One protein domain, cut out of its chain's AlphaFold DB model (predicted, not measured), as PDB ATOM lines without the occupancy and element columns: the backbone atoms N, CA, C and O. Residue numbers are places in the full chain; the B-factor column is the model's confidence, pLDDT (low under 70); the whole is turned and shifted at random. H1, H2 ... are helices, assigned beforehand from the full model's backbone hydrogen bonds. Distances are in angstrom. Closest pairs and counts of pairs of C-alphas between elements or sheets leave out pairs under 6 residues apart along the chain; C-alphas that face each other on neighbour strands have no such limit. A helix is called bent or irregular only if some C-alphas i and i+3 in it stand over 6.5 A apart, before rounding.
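Overview. This is residues 11 to 65 of the 174 residues of an uncharacterized protein of Trichomalopsis sarcophagae (UniProt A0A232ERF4). H1, H2 and H4 cross in a small cluster, and H3 runs out from it as an arm whose residues 43 to 48 stick out. The 55 printed residues hold four named helices, H1 to H4 in order, and no named strand: all helix. The whole is compact, radius of gyration of the C-alphas 10.7 A, spanning 32 by 20 by 19 A.

Along the chain. H1, residues 11 to 17, begins at C-alpha 11 (-139.593, -66.612, 70.284). H2, residues 26 to 37, 15.1 A long, is only just irregular: C-alphas 34 and 37 are 6.7 A apart. H3, residues 43 to 54, 16.4 A long, is irregular: C-alphas 44 and 47 are 8.6 A apart. H4, residues 57 to 65, ends at C-alpha 65 (-133.903, -64.291, 63.459).

Arrangement. H1 touches H2, at residues 32 to 36 of H2 alone, about perpendicular at 86 degrees; closest C-alphas Thr 13 and Val 36, 5.3 A. H1 touches H4, about perpendicular at 83 degrees; closest C-alphas Ala 15 and Ala 62, 5.5 A. H2 touches H4 with residues 28 to 32 alone, a steep tilt of 64 degrees; closest C-alphas Cys 28 and Leu 58, 5.5 A. H3 is close but not clearly touching H4; closest C-alphas His 53 and His 59, 6.6 A. O i to N i+4 pairs are within hydrogen-bond range throughout H1 and H4, 7 of 8 in H2 and 6 of 8 in H3.

Size, cuts and confidence. The farthest C-alphas, Pro 21 and Lys 44, are 32.0 A apart. The printed part has no cut and no long link; pLDDT is under 70 at residues 20 to 23.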
ATOM      1  N   PHE A  11    -140.356 -67.289  71.343       87.50
ATOM      2  CA  PHE A  11    -139.593 -66.612  70.284       87.50
ATOM      3  C   PHE A  11    -139.059 -65.243  70.726       87.50
ATOM      4  O   PHE A  11    -137.882 -64.918  70.576       87.50
ATOM      5  N   CYS A  12    -139.935 -64.422  71.304       88.62
ATOM      6  CA  CYS A  12    -139.595 -63.074  71.746       88.62
ATOM      7  C   CYS A  12    -138.700 -63.078  72.988       88.62
ATOM      8  O   CYS A  12    -137.816 -62.229  73.115       88.62
ATOM      9  N   THR A  13    -138.924 -64.031  73.892       89.38
ATOM     10  CA  THR A  13    -138.101 -64.205  75.091       89.38
ATOM     11  C   THR A  13    -136.691 -64.637  74.710       89.38
ATOM     12  O   THR A  13    -135.722 -64.051  75.192       89.38
ATOM     13  N   ASP A  14    -136.560 -65.579  73.782       85.75
ATOM     14  CA  ASP A  14    -135.272 -66.074  73.304       85.75
ATOM     15  C   ASP A  14    -134.507 -64.983  72.549       85.75
ATOM     16  O   ASP A  14    -133.315 -64.786  72.786       85.75
ATOM     17  N   ALA A  15    -135.182 -64.198  71.704       83.94
ATOM     18  CA  ALA A  15    -134.557 -63.082  70.992       83.94
ATOM     19  C   ALA A  15    -133.971 -62.023  71.947       83.94
ATOM     20  O   ALA A  15    -132.868 -61.518  71.727       83.94
ATOM     21  N   ILE A  16    -134.679 -61.700  73.033       83.75
ATOM     22  CA  ILE A  16    -134.213 -60.710  74.014       83.75
ATOM     23  C   ILE A  16    -133.127 -61.289  74.921       83.75
ATOM     24  O   ILE A  16    -132.136 -60.608  75.186       83.75
ATOM     25  N   THR A  17    -133.267 -62.547  75.350       84.56
ATOM     26  CA  THR A  17    -132.236 -63.262  76.123       84.56
ATOM     27  C   THR A  17    -130.907 -63.298  75.368       84.56
ATOM     28  O   THR A  17    -129.855 -63.017  75.941       84.56
ATOM     29  N   ASN A  18    -130.960 -63.538  74.056       81.19
ATOM     30  CA  ASN A  18    -129.795 -63.566  73.175       81.19
ATOM     31  C   ASN A  18    -129.292 -62.164  72.757       81.19
ATOM     32  O   ASN A  18    -128.446 -62.060  71.870       81.19
ATOM     33  N   LYS A  19    -129.768 -61.088  73.409       75.88
ATOM     34  CA  LYS A  19    -129.347 -59.686  73.212       75.88
ATOM     35  C   LYS A  19    -129.469 -59.198  71.762       75.88
ATOM     36  O   LYS A  19    -128.581 -58.517  71.251       75.88
ATOM     37  N   PHE A  20    -130.570 -59.540  71.096       69.75
ATOM     38  CA  PHE A  20    -130.784 -59.136  69.710       69.75
ATOM     39  C   PHE A  20    -131.110 -57.630  69.586       69.75
ATOM     40  O   PHE A  20    -131.924 -57.123  70.367       69.75
ATOM     41  N   PRO A  21    -130.530 -56.905  68.604       66.44
ATOM     42  CA  PRO A  21    -130.880 -55.515  68.327       66.44
ATOM     43  C   PRO A  21    -132.274 -55.450  67.689       66.44
ATOM     44  O   PRO A  21    -132.439 -55.549  66.475       66.44
ATOM     45  N   LEU A  22    -133.300 -55.325  68.528       69.06
ATOM     46  CA  LEU A  22    -134.674 -55.090  68.095       69.06
ATOM     47  C   LEU A  22    -134.914 -53.591  67.905       69.06
ATOM     48  O   LEU A  22    -134.361 -52.765  68.627       69.06
ATOM     49  N   VAL A  23    -135.779 -53.246  66.951       69.50
ATOM     50  CA  VAL A  23    -136.249 -51.870  66.759       69.50
ATOM     51  C   VAL A  23    -137.017 -51.437  68.010       69.50
ATOM     52  O   VAL A  23    -138.051 -52.015  68.350       69.50
ATOM     53  N   GLU A  24    -136.512 -50.418  68.702       70.81
ATOM     54  CA  GLU A  24    -137.135 -49.870  69.908       70.81
ATOM     55  C   GLU A  24    -138.163 -48.797  69.545       70.81
ATOM     56  O   GLU A  24    -137.920 -47.598  69.653       70.81
ATOM     57  N   ASN A  25    -139.341 -49.231  69.103       82.50
ATOM     58  CA  ASN A  25    -140.507 -48.359  69.002       82.50
ATOM     59  C   ASN A  25    -141.499 -48.622  70.148       82.50
ATOM     60  O   ASN A  25    -141.425 -49.620  70.873       82.50
ATOM     61  N   ARG A  26    -142.458 -47.703  70.316       82.06
ATOM     62  CA  ARG A  26    -143.461 -47.769  71.389       82.06
ATOM     63  C   ARG A  26    -144.287 -49.061  71.345       82.06
ATOM     64  O   ARG A  26    -144.603 -49.619  72.390       82.06
ATOM     65  N   SER A  27    -144.629 -49.555  70.156       80.94
ATOM     66  CA  SER A  27    -145.369 -50.813  69.982       80.94
ATOM     67  C   SER A  27    -144.540 -52.034  70.396       80.94
ATOM     68  O   SER A  27    -145.061 -52.913  71.084       80.94
ATOM     69  N   CYS A  28    -143.249 -52.074  70.058       81.62
ATOM     70  CA  CYS A  28    -142.314 -53.106  70.502       81.62
ATOM     71  C   CYS A  28    -142.132 -53.093  72.020       81.62
ATOM     72  O   CYS A  28    -142.104 -54.164  72.618       81.62
ATOM     73  N   GLN A  29    -142.065 -51.922  72.663       85.19
ATOM     74  CA  GLN A  29    -141.972 -51.826  74.126       85.19
ATOM     75  C   GLN A  29    -143.211 -52.410  74.815       85.19
ATOM     76  O   GLN A  29    -143.072 -53.265  75.685       85.19
ATOM     77  N   ILE A  30    -144.415 -52.053  74.355       85.31
ATOM     78  CA  ILE A  30    -145.672 -52.605  74.892       85.31
ATOM     79  C   ILE A  30    -145.730 -54.130  74.693       85.31
ATOM     80  O   ILE A  30    -146.100 -54.871  75.605       85.31
ATOM     81  N   SER A  31    -145.333 -54.619  73.513       84.56
ATOM     82  CA  SER A  31    -145.293 -56.057  73.212       84.56
ATOM     83  C   SER A  31    -144.253 -56.790  74.074       84.56
ATOM     84  O   SER A  31    -144.534 -57.861  74.610       84.56
ATOM     85  N   LYS A  32    -143.074 -56.193  74.284       87.00
ATOM     86  CA  LYS A  32    -142.001 -56.709  75.149       87.00
ATOM     87  C   LYS A  32    -142.444 -56.797  76.606       87.00
ATOM     88  O   LYS A  32    -142.203 -57.811  77.259       87.00
ATOM     89  N   GLU A  33    -143.123 -55.772  77.107       87.12
ATOM     90  CA  GLU A  33    -143.660 -55.775  78.465       87.12
ATOM     91  C   GLU A  33    -144.702 -56.876  78.656       87.12
ATOM     92  O   GLU A  33    -144.611 -57.675  79.590       87.12
ATOM     93  N   ALA A  34    -145.653 -56.972  77.725       87.75
ATOM     94  CA  ALA A  34    -146.744 -57.931  77.807       87.75
ATOM     95  C   ALA A  34    -146.288 -59.388  77.629       87.75
ATOM     96  O   ALA A  34    -146.785 -60.257  78.335       87.75
ATOM     97  N   PHE A  35    -145.358 -59.676  76.714       88.44
ATOM     98  CA  PHE A  35    -145.044 -61.054  76.308       88.44
ATOM     99  C   PHE A  35    -143.676 -61.570  76.753       88.44
ATOM    100  O   PHE A  35    -143.416 -62.760  76.576       88.44
ATOM    101  N   VAL A  36    -142.816 -60.717  77.323       87.06
ATOM    102  CA  VAL A  36    -141.447 -61.097  77.709       87.06
ATOM    103  C   VAL A  36    -141.131 -60.757  79.164       87.06
ATOM    104  O   VAL A  36    -140.671 -61.635  79.884       87.06
ATOM    105  N   THR A  37    -141.388 -59.532  79.639       86.38
ATOM    106  CA  THR A  37    -140.983 -59.143  81.007       86.38
ATOM    107  C   THR A  37    -142.060 -59.398  82.064       86.38
ATOM    108  O   THR A  37    -141.789 -60.053  83.068       86.38
ATOM    109  N   VAL A  38    -143.287 -58.899  81.868       87.06
ATOM    110  CA  VAL A  38    -144.363 -58.971  82.876       87.06
ATOM    111  C   VAL A  38    -145.203 -60.236  82.717       87.06
ATOM    112  O   VAL A  38    -145.642 -60.802  83.728       87.06
ATOM    113  N   GLY A  39    -145.404 -60.672  81.471       85.38
ATOM    114  CA  GLY A  39    -146.207 -61.834  81.088       85.38
ATOM    115  C   GLY A  39    -147.690 -61.509  80.901       85.38
ATOM    116  O   GLY A  39    -148.292 -60.763  81.678       85.38
ATOM    117  N   PHE A  40    -148.295 -62.107  79.875       88.12
ATOM    118  CA  PHE A  40    -149.651 -61.801  79.442       88.12
ATOM    119  C   PHE A  40    -150.670 -62.481  80.352       88.12
ATOM    120  O   PHE A  40    -150.623 -63.694  80.538       88.12
ATOM    121  N   ASN A  41    -151.614 -61.714  80.896       88.00
ATOM    122  CA  ASN A  41    -152.628 -62.205  81.837       88.00
ATOM    123  C   ASN A  41    -154.068 -61.768  81.502       88.00
ATOM    124  O   ASN A  41    -154.999 -62.129  82.225       88.00
ATOM    125  N   CYS A  42    -154.279 -60.989  80.435       84.25
ATOM    126  CA  CYS A  42    -155.590 -60.425  80.111       84.25
ATOM    127  C   CYS A  42    -156.397 -61.349  79.189       84.25
ATOM    128  O   CYS A  42    -156.462 -61.170  77.975       84.25
ATOM    129  N   TRP A  43    -157.066 -62.339  79.776       85.69
ATOM    130  CA  TRP A  43    -157.752 -63.386  79.013       85.69
ATOM    131  C   TRP A  43    -158.993 -62.929  78.233       85.69
ATOM    132  O   TRP A  43    -159.378 -63.594  77.275       85.69
ATOM    133  N   LYS A  44    -159.587 -61.778  78.585       86.56
ATOM    134  CA  LYS A  44    -160.842 -61.281  77.984       86.56
ATOM    135  C   LYS A  44    -160.772 -61.113  76.459       86.56
ATOM    136  O   LYS A  44    -161.766 -61.369  75.798       86.56
ATOM    137  N   ASN A  45    -159.609 -60.734  75.917       86.00
ATOM    138  CA  ASN A  45    -159.382 -60.532  74.477       86.00
ATOM    139  C   ASN A  45    -158.156 -61.309  73.960       86.00
ATOM    140  O   ASN A  45    -157.538 -60.909  72.972       86.00
ATOM    141  N   ALA A  46    -157.794 -62.413  74.624       87.12
ATOM    142  CA  ALA A  46    -156.536 -63.126  74.384       87.12
ATOM    143  C   ALA A  46    -156.298 -63.471  72.909       87.12
ATOM    144  O   ALA A  46    -155.234 -63.169  72.378       87.12
ATOM    145  N   ALA A  47    -157.305 -64.027  72.226       89.44
ATOM    146  CA  ALA A  47    -157.181 -64.426  70.826       89.44
ATOM    147  C   ALA A  47    -156.812 -63.248  69.904       89.44
ATOM    148  O   ALA A  47    -155.905 -63.362  69.081       89.44
ATOM    149  N   GLN A  48    -157.465 -62.093  70.074       90.62
ATOM    150  CA  GLN A  48    -157.165 -60.905  69.276       90.62
ATOM    151  C   GLN A  48    -155.786 -60.335  69.622       90.62
ATOM    152  O   GLN A  48    -155.050 -59.921  68.729       90.62
ATOM    153  N   THR A  49    -155.410 -60.324  70.903       89.00
ATOM    154  CA  THR A  49    -154.099 -59.819  71.320       89.00
ATOM    155  C   THR A  49    -152.961 -60.711  70.832       89.00
ATOM    156  O   THR A  49    -151.946 -60.183  70.390       89.00
ATOM    157  N   PHE A  50    -153.130 -62.036  70.836       91.69
ATOM    158  CA  PHE A  50    -152.151 -62.961  70.263       91.69
ATOM    159  C   PHE A  50    -152.011 -62.764  68.757       91.69
ATOM    160  O   PHE A  50    -150.889 -62.662  68.275       91.69
ATOM    161  N   LYS A  51    -153.122 -62.587  68.033       91.94
ATOM    162  CA  LYS A  51    -153.088 -62.283  66.596       91.94
ATOM    163  C   LYS A  51    -152.371 -60.961  66.292       91.94
ATOM    164  O   LYS A  51    -151.605 -60.876  65.339       91.94
ATOM    165  N   ASN A  52    -152.586 -59.936  67.117       89.69
ATOM    166  CA  ASN A  52    -151.889 -58.653  66.992       89.69
ATOM    167  C   ASN A  52    -150.401 -58.755  67.375       89.69
ATOM    168  O   ASN A  52    -149.572 -58.030  66.834       89.69
ATOM    169  N   HIS A  53    -150.055 -59.624  68.327       90.44
ATOM    170  CA  HIS A  53    -148.669 -59.894  68.698       90.44
ATOM    171  C   HIS A  53    -147.935 -60.658  67.593       90.44
ATOM    172  O   HIS A  53    -146.814 -60.291  67.261       90.44
ATOM    173  N   GLU A  54    -148.568 -61.664  66.989       90.25
ATOM    174  CA  GLU A  54    -148.006 -62.461  65.893       90.25
ATOM    175  C   GLU A  54    -147.607 -61.585  64.695       90.25
ATOM    176  O   GLU A  54    -146.536 -61.765  64.120       90.25
ATOM    177  N   SER A  55    -148.420 -60.574  64.372       89.19
ATOM    178  CA  SER A  55    -148.119 -59.593  63.323       89.19
ATOM    179  C   SER A  55    -147.226 -58.434  63.776       89.19
ATOM    180  O   SER A  55    -146.849 -57.598  62.953       89.19
ATOM    181  N   SER A  56    -146.871 -58.356  65.062       88.88
ATOM    182  CA  SER A  56    -146.034 -57.274  65.578       88.88
ATOM    183  C   SER A  56    -144.604 -57.357  65.037       88.88
ATOM    184  O   SER A  56    -144.048 -58.438  64.821       88.88
ATOM    185  N   GLU A  57    -143.971 -56.199  64.858       87.12
ATOM    186  CA  GLU A  57    -142.578 -56.106  64.398       87.12
ATOM    187  C   GLU A  57    -141.616 -56.877  65.310       87.12
ATOM    188  O   GLU A  57    -140.698 -57.535  64.829       87.12
ATOM    189  N   LEU A  58    -141.871 -56.873  66.621       87.38
ATOM    190  CA  LEU A  58    -141.068 -57.607  67.594       87.38
ATOM    191  C   LEU A  58    -141.121 -59.124  67.352       87.38
ATOM    192  O   LEU A  58    -140.079 -59.778  67.322       87.38
ATOM    193  N   HIS A  59    -142.317 -59.690  67.164       89.06
ATOM    194  CA  HIS A  59    -142.479 -61.129  66.948       89.06
ATOM    195  C   HIS A  59    -141.969 -61.563  65.570       89.06
ATOM    196  O   HIS A  59    -141.251 -62.555  65.444       89.06
ATOM    197  N   THR A  60    -142.278 -60.788  64.532       88.88
ATOM    198  CA  THR A  60    -141.820 -61.072  63.164       88.88
ATOM    199  C   THR A  60    -140.300 -60.948  63.021       88.88
ATOM    200  O   THR A  60    -139.691 -61.735  62.299       88.88
ATOM    201  N   ALA A  61    -139.656 -60.010  63.725       86.19
ATOM    202  CA  ALA A  61    -138.197 -59.918  63.774       86.19
ATOM    203  C   ALA A  61    -137.575 -61.096  64.542       86.19
ATOM    204  O   ALA A  61    -136.620 -61.703  64.057       86.19
ATOM    205  N   ALA A  62    -138.137 -61.452  65.703       86.25
ATOM    206  CA  ALA A  62    -137.653 -62.564  66.523       86.25
ATOM    207  C   ALA A  62    -137.734 -63.916  65.791       86.25
ATOM    208  O   ALA A  62    -136.762 -64.666  65.759       86.25
ATOM    209  N   THR A  63    -138.866 -64.201  65.145       86.81
ATOM    210  CA  THR A  63    -139.083 -65.449  64.391       86.81
ATOM    211  C   THR A  63    -138.160 -65.568  63.181       86.81
ATOM    212  O   THR A  63    -137.541 -66.614  62.987       86.81
ATOM    213  N   LYS A  64    -137.995 -64.489  62.399       84.62
ATOM    214  CA  LYS A  64    -137.028 -64.442  61.287       84.62
ATOM    215  C   LYS A  64    -135.594 -64.650  61.759       84.62
ATOM    216  O   LYS A  64    -134.796 -65.283  61.071       84.62
ATOM    217  N   PHE A  65    -135.236 -64.096  62.913       80.50
ATOM    218  CA  PHE A  65    -133.903 -64.291  63.459       80.50
ATOM    219  C   PHE A  65    -133.666 -65.749  63.846       80.50
ATOM    220  O   PHE A  65    -132.667 -66.330  63.428       80.50
TER     221      PHE A  65